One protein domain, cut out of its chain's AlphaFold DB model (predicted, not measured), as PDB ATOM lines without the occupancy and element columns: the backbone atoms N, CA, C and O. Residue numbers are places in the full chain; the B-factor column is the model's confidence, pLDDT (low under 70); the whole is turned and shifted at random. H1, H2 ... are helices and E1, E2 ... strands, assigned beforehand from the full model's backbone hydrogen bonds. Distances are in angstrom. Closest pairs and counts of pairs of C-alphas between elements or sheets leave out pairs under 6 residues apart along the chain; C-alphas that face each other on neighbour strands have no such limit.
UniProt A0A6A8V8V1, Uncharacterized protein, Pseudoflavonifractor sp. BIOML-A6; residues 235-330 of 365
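What this domain is: This is residues 235 to 330 of the 365 residues of an uncharacterized protein of Pseudoflavonifractor sp. BIOML-A6 (UniProt A0A6A8V8V1). With little regular structure, this is a rounded, compact body mostly of loops: the small sheet E1 E2 E3 at one side, the hairpin E4 E5 with short helix H1 at the other, and much of residues 263 to 308 between. The 96 printed residues, 29 in named elements, run E1 E2 E3 E4 E5 H1, class mixed; the three-strand sheet is mixed, E4 and E5 antiparallel. The radius of gyration of the C-alphas is 11.8 A, the spans 32 by 28 by 23 A.

How they stand to each other: Look at inner strand E2, residues 252 to 254: E1, residues 236 to 238, is parallel to it (N 237 to O 252, 2.8 A). E3, residues 260 to 262, forms a hairpin with E2; N 253 and O 261 are 2.8 A apart. E4, residues 309 to 314, and E5, residues 317 to 320, form another; N 312 and O 319 are 2.9 A apart. In H1, residues 321 to 330, every O i to N i+4 pair is within hydrogen-bond range; its closest C-alpha pair with E4 is Ala 321 and Gly 309, 5.0 A.

Where its parts are: Find C-alpha 236 at (-32.580, 22.922, 11.585), where E1 begins. E4 spans 14.7 A; H1 runs 14.3 A to C-alpha 330 at (-45.795, 46.889, 18.006).

The domain as a whole: The printed part has no cut; links E1 to E2 and E3 to E4 are long. No printed residue is under 70 in pLDDT.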
ATOM      1  N   ILE A 235     -33.732  22.179  16.316       88.62
ATOM      2  CA  ILE A 235     -33.738  21.597  14.971       88.62
ATOM      3  C   ILE A 235     -33.200  22.588  13.939       88.62
ATOM      4  O   ILE A 235     -33.041  23.780  14.202       88.62
ATOM      5  N   THR A 236     -32.899  22.081  12.743       87.56
ATOM      6  CA  THR A 236     -32.580  22.922  11.585       87.56
ATOM      7  C   THR A 236     -33.733  22.873  10.593       87.56
ATOM      8  O   THR A 236     -34.056  21.805  10.083       87.56
ATOM      9  N   ILE A 237     -34.326  24.026  10.303       88.50
ATOM     10  CA  ILE A 237     -35.444  24.205   9.381       88.50
ATOM     11  C   ILE A 237     -34.894  24.823   8.100       88.50
ATOM     12  O   ILE A 237     -34.356  25.929   8.115       88.50
ATOM     13  N   TYR A 238     -35.011  24.108   6.987       86.19
ATOM     14  CA  TYR A 238     -34.600  24.618   5.681       86.19
ATOM     15  C   TYR A 238     -35.815  25.197   4.974       86.19
ATOM     16  O   TYR A 238     -36.857  24.545   4.902       86.19
ATOM     17  N   GLU A 239     -35.672  26.401   4.428       86.31
ATOM     18  CA  GLU A 239     -36.747  27.073   3.705       86.31
ATOM     19  C   GLU A 239     -37.361  26.152   2.631       86.31
ATOM     20  O   GLU A 239     -36.663  25.563   1.798       86.31
ATOM     21  N   GLY A 240     -38.684  25.989   2.693       80.31
ATOM     22  CA  GLY A 240     -39.473  25.147   1.790       80.31
ATOM     23  C   GLY A 240     -39.497  23.648   2.116       80.31
ATOM     24  O   GLY A 240     -40.361  22.951   1.590       80.31
ATOM     25  N   ARG A 241     -38.618  23.127   2.985       78.25
ATOM     26  CA  ARG A 241     -38.557  21.680   3.276       78.25
ATOM     27  C   ARG A 241     -39.484  21.217   4.400       78.25
ATOM     28  O   ARG A 241     -39.718  20.026   4.470       78.25
ATOM     29  N   GLY A 242     -40.032  22.112   5.220       78.00
ATOM     30  CA  GLY A 242     -40.820  21.730   6.397       78.00
ATOM     31  C   GLY A 242     -39.965  21.219   7.561       78.00
ATOM     32  O   GLY A 242     -38.736  21.154   7.480       78.00
ATOM     33  N   ALA A 243     -40.623  20.899   8.672       85.88
ATOM     34  CA  ALA A 243     -40.015  20.439   9.916       85.88
ATOM     35  C   ALA A 243     -41.000  19.592  10.733       85.88
ATOM     36  O   ALA A 243     -42.213  19.736  10.610       85.88
ATOM     37  N   VAL A 244     -40.464  18.733  11.601       87.56
ATOM     38  CA  VAL A 244     -41.218  17.715  12.361       87.56
ATOM     39  C   VAL A 244     -42.055  18.265  13.521       87.56
ATOM     40  O   VAL A 244     -42.793  17.521  14.158       87.56
ATOM     41  N   ARG A 245     -41.908  19.554  13.835       90.50
ATOM     42  CA  ARG A 245     -42.668  20.278  14.859       90.50
ATOM     43  C   ARG A 245     -42.629  21.780  14.572       90.50
ATOM     44  O   ARG A 245     -41.710  22.214  13.867       90.50
ATOM     45  N   PRO A 246     -43.513  22.586  15.186       93.12
ATOM     46  CA  PRO A 246     -43.417  24.036  15.097       93.12
ATOM     47  C   PRO A 246     -42.047  24.545  15.549       93.12
ATOM     48  O   PRO A 246     -41.428  23.994  16.470       93.12
ATOM     49  N   ALA A 247     -41.587  25.611  14.893       93.50
ATOM     50  CA  ALA A 247     -40.320  26.256  15.209       93.50
ATOM     51  C   ALA A 247     -40.315  26.814  16.638       93.50
ATOM     52  O   ALA A 247     -41.308  27.358  17.121       93.50
ATOM     53  N   GLN A 248     -39.172  26.701  17.300       94.00
ATOM     54  CA  GLN A 248     -38.944  27.124  18.675       94.00
ATOM     55  C   GLN A 248     -37.738  28.064  18.750       94.00
ATOM     56  O   GLN A 248     -36.911  28.148  17.837       94.00
ATOM     57  N   LEU A 249     -37.620  28.781  19.868       94.19
ATOM     58  CA  LEU A 249     -36.437  29.590  20.152       94.19
ATOM     59  C   LEU A 249     -35.177  28.712  20.146       94.19
ATOM     60  O   LEU A 249     -35.145  27.649  20.763       94.19
ATOM     61  N   GLY A 250     -34.128  29.184  19.472       92.62
ATOM     62  CA  GLY A 250     -32.854  28.474  19.353       92.62
ATOM     63  C   GLY A 250     -32.766  27.511  18.166       92.62
ATOM     64  O   GLY A 250     -31.658  27.082  17.841       92.62
ATOM     65  N   ASP A 251     -33.875  27.217  17.479       94.25
ATOM     66  CA  ASP A 251     -33.831  26.483  16.211       94.25
ATOM     67  C   ASP A 251     -33.028  27.269  15.161       94.25
ATOM     68  O   ASP A 251     -32.964  28.500  15.172       94.25
ATOM     69  N   THR A 252     -32.396  26.556  14.232       93.50
ATOM     70  CA  THR A 252     -31.655  27.165  13.122       93.50
ATOM     71  C   THR A 252     -32.522  27.194  11.875       93.50
ATOM     72  O   THR A 252     -32.963  26.149  11.419       93.50
ATOM     73  N   TYR A 253     -32.723  28.361  11.277       93.00
ATOM     74  CA  TYR A 253     -33.367  28.495   9.976       93.00
ATOM     75  C   TYR A 253     -32.320  28.718   8.881       93.00
ATOM     76  O   TYR A 253     -31.407  29.532   9.040       93.00
ATOM     77  N   VAL A 254     -32.425  27.969   7.783       90.62
ATOM     78  CA  VAL A 254     -31.478  28.000   6.664       90.62
ATOM     79  C   VAL A 254     -32.196  28.448   5.401       90.62
ATOM     80  O   VAL A 254     -33.139  27.800   4.944       90.62
ATOM     81  N   ARG A 255     -31.714  29.548   4.829       89.00
ATOM     82  CA  ARG A 255     -32.216  30.123   3.580       89.00
ATOM     83  C   ARG A 255     -31.727  29.341   2.353       89.00
ATOM     84  O   ARG A 255     -30.753  28.591   2.458       89.00
ATOM     85  N   PRO A 256     -32.331  29.552   1.168       83.56
ATOM     86  CA  PRO A 256     -31.903  28.903  -0.071       83.56
ATOM     87  C   PRO A 256     -30.442  29.176  -0.455       83.56
ATOM     88  O   PRO A 256     -29.812  28.334  -1.086       83.56
ATOM     89  N   ASP A 257     -29.891  30.324  -0.051       82.50
ATOM     90  CA  ASP A 257     -28.488  30.702  -0.270       82.50
ATOM     91  C   ASP A 257     -27.508  30.063   0.738       82.50
ATOM     92  O   ASP A 257     -26.304  30.299   0.675       82.50
ATOM     93  N   GLY A 258     -28.010  29.253   1.677       82.75
ATOM     94  CA  GLY A 258     -27.229  28.619   2.736       82.75
ATOM     95  C   GLY A 258     -27.001  29.497   3.970       82.75
ATOM     96  O   GLY A 258     -26.412  29.019   4.944       82.75
ATOM     97  N   THR A 259     -27.485  30.745   3.976       90.06
ATOM     98  CA  THR A 259     -27.425  31.622   5.150       90.06
ATOM     99  C   THR A 259     -28.176  30.979   6.309       90.06
ATOM    100  O   THR A 259     -29.343  30.608   6.181       90.06
ATOM    101  N   LYS A 260     -27.507  30.882   7.460       93.69
ATOM    102  CA  LYS A 260     -28.065  30.316   8.689       93.69
ATOM    103  C   LYS A 260     -28.399  31.429   9.669       93.69
ATOM    104  O   LYS A 260     -27.556  32.284   9.940       93.69
ATOM    105  N   ILE A 261     -29.596  31.385  10.235       95.19
ATOM    106  CA  ILE A 261     -30.008  32.240  11.347       95.19
ATOM    107  C   ILE A 261     -30.417  31.359  12.527       95.19
ATOM    108  O   ILE A 261     -31.060  30.331  12.342       95.19
ATOM    109  N   THR A 262     -30.071  31.762  13.743       96.25
ATOM    110  CA  THR A 262     -30.658  31.172  14.951       96.25
ATOM    111  C   THR A 262     -31.911  31.966  15.295       96.25
ATOM    112  O   THR A 262     -31.836  33.181  15.500       96.25
ATOM    113  N   LEU A 263     -33.061  31.294  15.323       96.62
ATOM    114  CA  LEU A 263     -34.349  31.916  15.589       96.62
ATOM    115  C   LEU A 263     -34.387  32.450  17.023       96.62
ATOM    116  O   LEU A 263     -34.144  31.726  17.993       96.62
ATOM    117  N   ALA A 264     -34.696  33.736  17.140       96.81
ATOM    118  CA  ALA A 264     -34.784  34.459  18.396       96.81
ATOM    119  C   ALA A 264     -36.151  35.132  18.530       96.81
ATOM    120  O   ALA A 264     -36.807  35.464  17.540       96.81
ATOM    121  N   MET A 265     -36.580  35.335  19.773       95.62
ATOM    122  CA  MET A 265     -37.800  36.081  20.061       95.62
ATOM    123  C   MET A 265     -37.533  37.573  19.902       95.62
ATOM    124  O   MET A 265     -36.625  38.116  20.534       95.62
ATOM    125  N   HIS A 266     -38.343  38.236  19.085       95.31
ATOM    126  CA  HIS A 266     -38.363  39.688  19.037       95.31
ATOM    127  C   HIS A 266     -39.100  40.260  20.260       95.31
ATOM    128  O   HIS A 266     -39.923  39.587  20.883       95.31
ATOM    129  N   GLU A 267     -38.849  41.528  20.595       94.06
ATOM    130  CA  GLU A 267     -39.484  42.229  21.726       94.06
ATOM    131  C   GLU A 267     -41.019  42.298  21.636       94.06
ATOM    132  O   GLU A 267     -41.703  42.434  22.647       94.06
ATOM    133  N   ASN A 268     -41.571  42.151  20.430       92.81
ATOM    134  CA  ASN A 268     -43.014  42.092  20.197       92.81
ATOM    135  C   ASN A 268     -43.626  40.701  20.437       92.81
ATOM    136  O   ASN A 268     -44.837  40.552  20.293       92.81
ATOM    137  N   GLY A 269     -42.819  39.695  20.786       93.31
ATOM    138  CA  GLY A 269     -43.274  38.330  21.036       93.31
ATOM    139  C   GLY A 269     -43.375  37.445  19.790       93.31
ATOM    140  O   GLY A 269     -43.917  36.350  19.885       93.31
ATOM    141  N   VAL A 270     -42.863  37.874  18.633       95.75
ATOM    142  CA  VAL A 270     -42.856  37.058  17.408       95.75
ATOM    143  C   VAL A 270     -41.465  36.465  17.180       95.75
ATOM    144  O   VAL A 270     -40.473  37.191  17.077       95.75
ATOM    145  N   LEU A 271     -41.388  35.134  17.114       97.19
ATOM    146  CA  LEU A 271     -40.161  34.403  16.789       97.19
ATOM    147  C   LEU A 271     -39.712  34.754  15.365       97.19
ATOM    148  O   LEU A 271     -40.525  34.767  14.450       97.19
ATOM    149  N   GLY A 272     -38.429  35.046  15.153       95.44
ATOM    150  CA  GLY A 272     -37.909  35.312  13.808       95.44
ATOM    151  C   GLY A 272     -38.172  36.724  13.270       95.44
ATOM    152  O   GLY A 272     -37.546  37.124  12.288       95.44
ATOM    153  N   TRP A 273     -39.047  37.510  13.907       95.00
ATOM    154  CA  TRP A 273     -39.342  38.871  13.461       95.00
ATOM    155  C   TRP A 273     -38.101  39.771  13.533       95.00
ATOM    156  O   TRP A 273     -37.361  39.757  14.517       95.00
ATOM    157  N   GLY A 274     -37.860  40.562  12.483       92.25
ATOM    158  CA  GLY A 274     -36.687  41.436  12.393       92.25
ATOM    159  C   GLY A 274     -35.363  40.719  12.092       92.25
ATOM    160  O   GLY A 274     -34.338  41.386  11.971       92.25
ATOM    161  N   GLN A 275     -35.350  39.391  11.911       94.38
ATOM    162  CA  GLN A 275     -34.145  38.625  11.542       94.38
ATOM    163  C   GLN A 275     -33.973  38.475  10.011       94.38
ATOM    164  O   GLN A 275     -33.193  37.653   9.520       94.38
ATOM    165  N   GLY A 276     -34.689  39.302   9.241       91.94
ATOM    166  CA  GLY A 276     -34.881  39.169   7.794       91.94
ATOM    167  C   GLY A 276     -36.027  38.214   7.457       91.94
ATOM    168  O   GLY A 276     -36.734  37.766   8.353       91.94
ATOM    169  N   TYR A 277     -36.220  37.910   6.169       92.69
ATOM    170  CA  TYR A 277     -37.310  37.026   5.750       92.69
ATOM    171  C   TYR A 277     -37.140  35.620   6.340       92.69
ATOM    172  O   TYR A 277     -36.063  35.022   6.210       92.69
ATOM    173  N   VAL A 278     -38.204  35.124   6.977       94.56
ATOM    174  CA  VAL A 278     -38.298  33.765   7.519       94.56
ATOM    175  C   VAL A 278     -39.635  33.120   7.164       94.56
ATOM    176  O   VAL A 278     -40.703  33.681   7.385       94.56
ATOM    177  N   ASP A 279     -39.575  31.911   6.631       93.50
ATOM    178  CA  ASP A 279     -40.719  31.028   6.428       93.50
ATOM    179  C   ASP A 279     -40.398  29.661   7.030       93.50
ATOM    180  O   ASP A 279     -39.932  28.749   6.345       93.50
ATOM    181  N   TYR A 280     -40.595  29.560   8.343       92.62
ATOM    182  CA  TYR A 280     -40.473  28.312   9.092       92.62
ATOM    183  C   TYR A 280     -41.823  27.589   9.252       92.62
ATOM    184  O   TYR A 280     -41.896  26.594   9.973       92.62
ATOM    185  N   TYR A 281     -42.885  28.082   8.601       92.75
ATOM    186  CA  TYR A 281     -44.226  27.499   8.654       92.75
ATOM    187  C   TYR A 281     -44.511  26.589   7.465       92.75
ATOM    188  O   TYR A 281     -45.057  25.511   7.659       92.75
ATOM    189  N   SER A 282     -44.156  26.992   6.243       88.38
ATOM    190  CA  SER A 282     -44.498  26.220   5.047       88.38
ATOM    191  C   SER A 282     -43.957  24.788   5.121       88.38
ATOM    192  O   SER A 282     -42.747  24.570   5.180       88.38
ATOM    193  N   ASN A 283     -44.873  23.816   5.071       86.06
ATOM    194  CA  ASN A 283     -44.641  22.372   5.207       86.06
ATOM    195  C   ASN A 283     -44.201  21.896   6.605       86.06
ATOM    196  O   ASN A 283     -43.995  20.700   6.793       86.06
ATOM    197  N   THR A 284     -44.072  22.785   7.588       89.25
ATOM    198  CA  THR A 284     -43.801  22.410   8.981       89.25
ATOM    199  C   THR A 284     -45.050  21.828   9.621       89.25
ATOM    200  O   THR A 284     -46.147  22.328   9.386       89.25
ATOM    201  N   LEU A 285     -44.892  20.774  10.418       90.62
ATOM    202  CA  LEU A 285     -45.996  20.188  11.163       90.62
ATOM    203  C   LEU A 285     -46.480  21.135  12.255       90.62
ATOM    204  O   LEU A 285     -45.676  21.708  12.993       90.62
ATOM    205  N   ASP A 286     -47.795  21.270  12.357       94.25
ATOM    206  CA  ASP A 286     -48.456  21.902  13.488       94.25
ATOM    207  C   ASP A 286     -48.470  20.967  14.721       94.25
ATOM    208  O   ASP A 286     -47.979  19.835  14.673       94.25
ATOM    209  N   ASP A 287     -49.036  21.421  15.840       93.69
ATOM    210  CA  ASP A 287     -49.124  20.640  17.084       93.69
ATOM    211  C   ASP A 287     -49.978  19.356  16.941       93.69
ATOM    212  O   ASP A 287     -49.932  18.483  17.810       93.69
ATOM    213  N   HIS A 288     -50.735  19.205  15.846       91.75
ATOM    214  CA  HIS A 288     -51.513  18.009  15.510       91.75
ATOM    215  C   HIS A 288     -50.817  17.100  14.484       91.75
ATOM    216  O   HIS A 288     -51.387  16.080  14.089       91.75
ATOM    217  N   GLY A 289     -49.601  17.441  14.049       88.44
ATOM    218  CA  GLY A 289     -48.868  16.681  13.039       88.44
ATOM    219  C   GLY A 289     -49.346  16.937  11.608       88.44
ATOM    220  O   GLY A 289     -49.090  16.116  10.727       88.44
ATOM    221  N   ILE A 290     -50.051  18.044  11.358       89.06
ATOM    222  CA  ILE A 290     -50.548  18.412  10.030       89.06
ATOM    223  C   ILE A 290     -49.564  19.399   9.381       89.06
ATOM    224  O   ILE A 290     -49.259  20.429   9.985       89.06
ATOM    225  N   PRO A 291     -49.062  19.137   8.155       89.12
ATOM    226  CA  PRO A 291     -48.207  20.085   7.446       89.12
ATOM    227  C   PRO A 291     -48.932  21.401   7.156       89.12
ATOM    228  O   PRO A 291     -49.981  21.420   6.510       89.12
ATOM    229  N   ILE A 292     -48.337  22.511   7.575       92.25
ATOM    230  CA  ILE A 292     -48.918  23.846   7.449       92.25
ATOM    231  C   ILE A 292     -48.757  24.379   6.018       92.25
ATOM    232  O   ILE A 292     -47.684  24.290   5.411       92.25
ATOM    233  N   LYS A 293     -49.823  24.987   5.487       91.19
ATOM    234  CA  LYS A 293     -49.825  25.725   4.216       91.19
ATOM    235  C   LYS A 293     -50.254  27.174   4.448       91.19
ATOM    236  O   LYS A 293     -51.015  27.477   5.364       91.19
ATOM    237  N   ILE A 294     -49.767  28.081   3.602       92.62
ATOM    238  CA  ILE A 294     -50.209  29.483   3.613       92.62
ATOM    239  C   ILE A 294     -51.706  29.529   3.281       92.62
ATOM    240  O   ILE A 294     -52.146  28.901   2.323       92.62
ATOM    241  N   GLY A 295     -52.466  30.289   4.067       93.62
ATOM    242  CA  GLY A 295     -53.920  30.409   3.964       93.62
ATOM    243  C   GLY A 295     -54.702  29.445   4.860       93.62
ATOM    244  O   GLY A 295     -55.881  29.699   5.108       93.62
ATOM    245  N   ASP A 296     -54.061  28.407   5.401       92.81
ATOM    246  CA  ASP A 296     -54.710  27.433   6.280       92.81
ATOM    247  C   ASP A 296     -54.594  27.826   7.759       92.81
ATOM    248  O   ASP A 296     -53.748  28.634   8.159       92.81
ATOM    249  N   MET A 297     -55.470  27.248   8.586       94.94
ATOM    250  CA  MET A 297     -55.383  27.341  10.045       94.94
ATOM    251  C   MET A 297     -54.212  26.491  10.543       94.94
ATOM    252  O   MET A 297     -54.218  25.279  10.344       94.94
ATOM    253  N   ALA A 298     -53.259  27.111  11.236       96.06
ATOM    254  CA  ALA A 298     -52.184  26.414  11.931       96.06
ATOM    255  C   ALA A 298     -52.433  26.403  13.441       96.06
ATOM    256  O   ALA A 298     -52.703  27.453  14.027       96.06
ATOM    257  N   TRP A 299     -52.297  25.233  14.064       96.31
ATOM    258  CA  TRP A 299     -52.367  25.067  15.516       96.31
ATOM    259  C   TRP A 299     -50.960  24.952  16.079       96.31
ATOM    260  O   TRP A 299     -50.319  23.920  15.913       96.31
ATOM    261  N   VAL A 300     -50.438  26.021  16.676       95.88
ATOM    262  CA  VAL A 300     -49.017  26.073  17.033       95.88
ATOM    263  C   VAL A 300     -48.766  26.700  18.389       95.88
ATOM    264  O   VAL A 300     -49.203  27.813  18.684       95.88
ATOM    265  N   THR A 301     -47.938  26.015  19.165       95.25
ATOM    266  CA  THR A 301     -47.391  26.507  20.418       95.25
ATOM    267  C   THR A 301     -45.921  26.854  20.214       95.25
ATOM    268  O   THR A 301     -45.075  25.982  20.015       95.25
ATOM    269  N   ILE A 302     -45.590  28.142  20.292       93.69
ATOM    270  CA  ILE A 302     -44.211  28.628  20.170       93.69
ATOM    271  C   ILE A 302     -43.731  29.086  21.539       93.69
ATOM    272  O   ILE A 302     -44.275  30.011  22.135       93.69
ATOM    273  N   ASN A 303     -42.693  28.422  22.037       88.69
ATOM    274  CA  ASN A 303     -42.050  28.691  23.318       88.69
ATOM    275  C   ASN A 303     -43.053  28.769  24.490       88.69
ATOM    276  O   ASN A 303     -42.977  29.652  25.345       88.69
ATOM    277  N   GLY A 304     -44.027  27.852  24.498       89.81
ATOM    278  CA  GLY A 304     -45.079  27.767  25.516       89.81
ATOM    279  C   GLY A 304     -46.232  28.765  25.357       89.81
ATOM    280  O   GLY A 304     -47.086  28.830  26.238       89.81
ATOM    281  N   GLN A 305     -46.273  29.538  24.269       91.94
ATOM    282  CA  GLN A 305     -47.373  30.449  23.955       91.94
ATOM    283  C   GLN A 305     -48.177  29.928  22.768       91.94
ATOM    284  O   GLN A 305     -47.600  29.558  21.748       91.94
ATOM    285  N   ASP A 306     -49.503  29.939  22.900       95.06
ATOM    286  CA  ASP A 306     -50.399  29.683  21.775       95.06
ATOM    287  C   ASP A 306     -50.262  30.825  20.761       95.06
ATOM    288  O   ASP A 306     -50.474  31.995  21.083       95.06
ATOM    289  N   MET A 307     -49.829  30.465  19.560       95.81
ATOM    290  CA  MET A 307     -49.650  31.352  18.415       95.81
ATOM    291  C   MET A 307     -50.475  30.846  17.230       95.81
ATOM    292  O   MET A 307     -50.125  31.116  16.080       95.81
ATOM    293  N   SER A 308     -51.534  30.079  17.489       95.88
ATOM    294  CA  SER A 308     -52.394  29.506  16.457       95.88
ATOM    295  C   SER A 308     -53.093  30.584  15.626       95.88
ATOM    296  O   SER A 308     -53.318  31.711  16.061       95.88
ATOM    297  N   GLY A 309     -53.443  30.251  14.389       95.75
ATOM    298  CA  GLY A 309     -54.178  31.156  13.515       95.75
ATOM    299  C   GLY A 309     -53.973  30.852  12.042       95.75
ATOM    300  O   GLY A 309     -53.143  30.030  11.660       95.75
ATOM    301  N   VAL A 310     -54.725  31.560  11.199       96.00
ATOM    302  CA  VAL A 310     -54.549  31.478   9.746       96.00
ATOM    303  C   VAL A 310     -53.168  32.004   9.372       96.00
ATOM    304  O   VAL A 310     -52.749  33.053   9.862       96.00
ATOM    305  N   VAL A 311     -52.457  31.273   8.522       96.12
ATOM    306  CA  VAL A 311     -51.080  31.590   8.137       96.12
ATOM    307  C   VAL A 311     -51.079  32.552   6.956       96.12
ATOM    308  O   VAL A 311     -51.671  32.268   5.917       96.12
ATOM    309  N   TYR A 312     -50.371  33.675   7.086       95.50
ATOM    310  CA  TYR A 312     -50.255  34.680   6.033       95.50
ATOM    311  C   TYR A 312     -48.800  34.989   5.708       95.50
ATOM    312  O   TYR A 312     -47.952  35.097   6.600       95.50
ATOM    313  N   LYS A 313     -48.538  35.215   4.420       93.94
ATOM    314  CA  LYS A 313     -47.250  35.691   3.922       93.94
ATOM    315  C   LYS A 313     -47.200  37.216   3.938       93.94
ATOM    316  O   LYS A 313     -48.095  37.887   3.434       93.94
ATOM    317  N   GLY A 314     -46.120  37.763   4.476       91.69
ATOM    318  CA  GLY A 314     -45.818  39.189   4.472       91.69
ATOM    319  C   GLY A 314     -44.389  39.475   4.024       91.69
ATOM    320  O   GLY A 314     -43.655  38.593   3.582       91.69
ATOM    321  N   THR A 315     -43.983  40.737   4.139       88.50
ATOM    322  CA  THR A 315     -42.684  41.232   3.649       88.50
ATOM    323  C   THR A 315     -41.487  40.711   4.445       88.50
ATOM    324  O   THR A 315     -40.404  40.570   3.887       88.50
ATOM    325  N   GLN A 316     -41.675  40.396   5.730       89.81
ATOM    326  CA  GLN A 316     -40.619  39.876   6.609       89.81
ATOM    327  C   GLN A 316     -40.745  38.383   6.926       89.81
ATOM    328  O   GLN A 316     -39.935  37.852   7.677       89.81
ATOM    329  N   GLY A 317     -41.734  37.690   6.368       92.81
ATOM    330  CA  GLY A 317     -41.880  36.263   6.609       92.81
ATOM    331  C   GLY A 317     -43.304  35.759   6.500       92.81
ATOM    332  O   GLY A 317     -44.213  36.475   6.076       92.81
ATOM    333  N   VAL A 318     -43.474  34.510   6.902       94.75
ATOM    334  CA  VAL A 318     -44.761  33.833   7.021       94.75
ATOM    335  C   VAL A 318     -45.057  33.675   8.506       94.75
ATOM    336  O   VAL A 318     -44.222  33.160   9.239       94.75
ATOM    337  N   PHE A 319     -46.221  34.145   8.948       96.06
ATOM    338  CA  PHE A 319     -46.634  34.107  10.355       96.06
ATOM    339  C   PHE A 319     -48.143  33.879  10.469       96.06
ATOM    340  O   PHE A 319     -48.888  34.098   9.507       96.06
ATOM    341  N   THR A 320     -48.610  33.459  11.642       96.62
ATOM    342  CA  THR A 320     -50.048  33.314  11.910       96.62
ATOM    343  C   THR A 320     -50.731  34.666  12.118       96.62
ATOM    344  O   THR A 320     -50.090  35.682  12.400       96.62
ATOM    345  N   ALA A 321     -52.058  34.691  11.997       95.12
ATOM    346  CA  ALA A 321     -52.893  35.864  12.252       95.12
ATOM    347  C   ALA A 321     -52.587  36.522  13.610       95.12
ATOM    348  O   ALA A 321     -52.511  37.748  13.709       95.12
ATOM    349  N   ASP A 322     -52.376  35.710  14.645       94.94
ATOM    350  CA  ASP A 322     -52.108  36.181  16.002       94.94
ATOM    351  C   ASP A 322     -50.730  36.827  16.121       94.94
ATOM    352  O   ASP A 322     -50.604  37.923  16.674       94.94
ATOM    353  N   GLN A 323     -49.715  36.241  15.492       96.19
ATOM    354  CA  GLN A 323     -48.402  36.867  15.389       96.19
ATOM    355  C   GLN A 323     -48.462  38.178  14.599       96.19
ATOM    356  O   GLN A 323     -47.916  39.191  15.036       96.19
ATOM    357  N   TRP A 324     -49.197  38.220  13.486       95.75
ATOM    358  CA  TRP A 324     -49.408  39.461  12.739       95.75
ATOM    359  C   TRP A 324     -50.153  40.526  13.549       95.75
ATOM    360  O   TRP A 324     -49.864  41.715  13.405       95.75
ATOM    361  N   ASN A 325     -51.052  40.135  14.454       94.56
ATOM    362  CA  ASN A 325     -51.683  41.058  15.397       94.56
ATOM    363  C   ASN A 325     -50.681  41.626  16.418       94.56
ATOM    364  O   ASN A 325     -50.795  42.798  16.790       94.56
ATOM    365  N   LEU A 326     -49.691  40.843  16.862       95.31
ATOM    366  CA  LEU A 326     -48.592  41.332  17.705       95.31
ATOM    367  C   LEU A 326     -47.688  42.310  16.942       95.31
ATOM    368  O   LEU A 326     -47.360  43.385  17.455       95.31
ATOM    369  N   VAL A 327     -47.358  41.996  15.685       95.25
ATOM    370  CA  VAL A 327     -46.633  42.913  14.792       95.25
ATOM    371  C   VAL A 327     -47.414  44.215  14.634       95.25
ATOM    372  O   VAL A 327     -46.891  45.278  14.942       95.25
ATOM    373  N   LYS A 328     -48.699  44.149  14.276       95.12
ATOM    374  CA  LYS A 328     -49.566  45.327  14.129       95.12
ATOM    375  C   LYS A 328     -49.609  46.202  15.385       95.12
ATOM    376  O   LYS A 328     -49.673  47.422  15.295       95.12
ATOM    377  N   LYS A 329     -49.609  45.618  16.581       93.56
ATOM    378  CA  LYS A 329     -49.603  46.416  17.817       93.56
ATOM    379  C   LYS A 329     -48.255  47.094  18.062       93.56
ATOM    380  O   LYS A 329     -48.235  48.213  18.560       93.56
ATOM    381  N   SER A 330     -47.158  46.424  17.721       93.19
ATOM    382  CA  SER A 330     -45.795  46.889  18.006       93.19
ATOM    383  C   SER A 330     -45.217  47.829  16.947       93.19
ATOM    384  O   SER A 330     -44.409  48.685  17.292       93.19
TER     385      SER A 330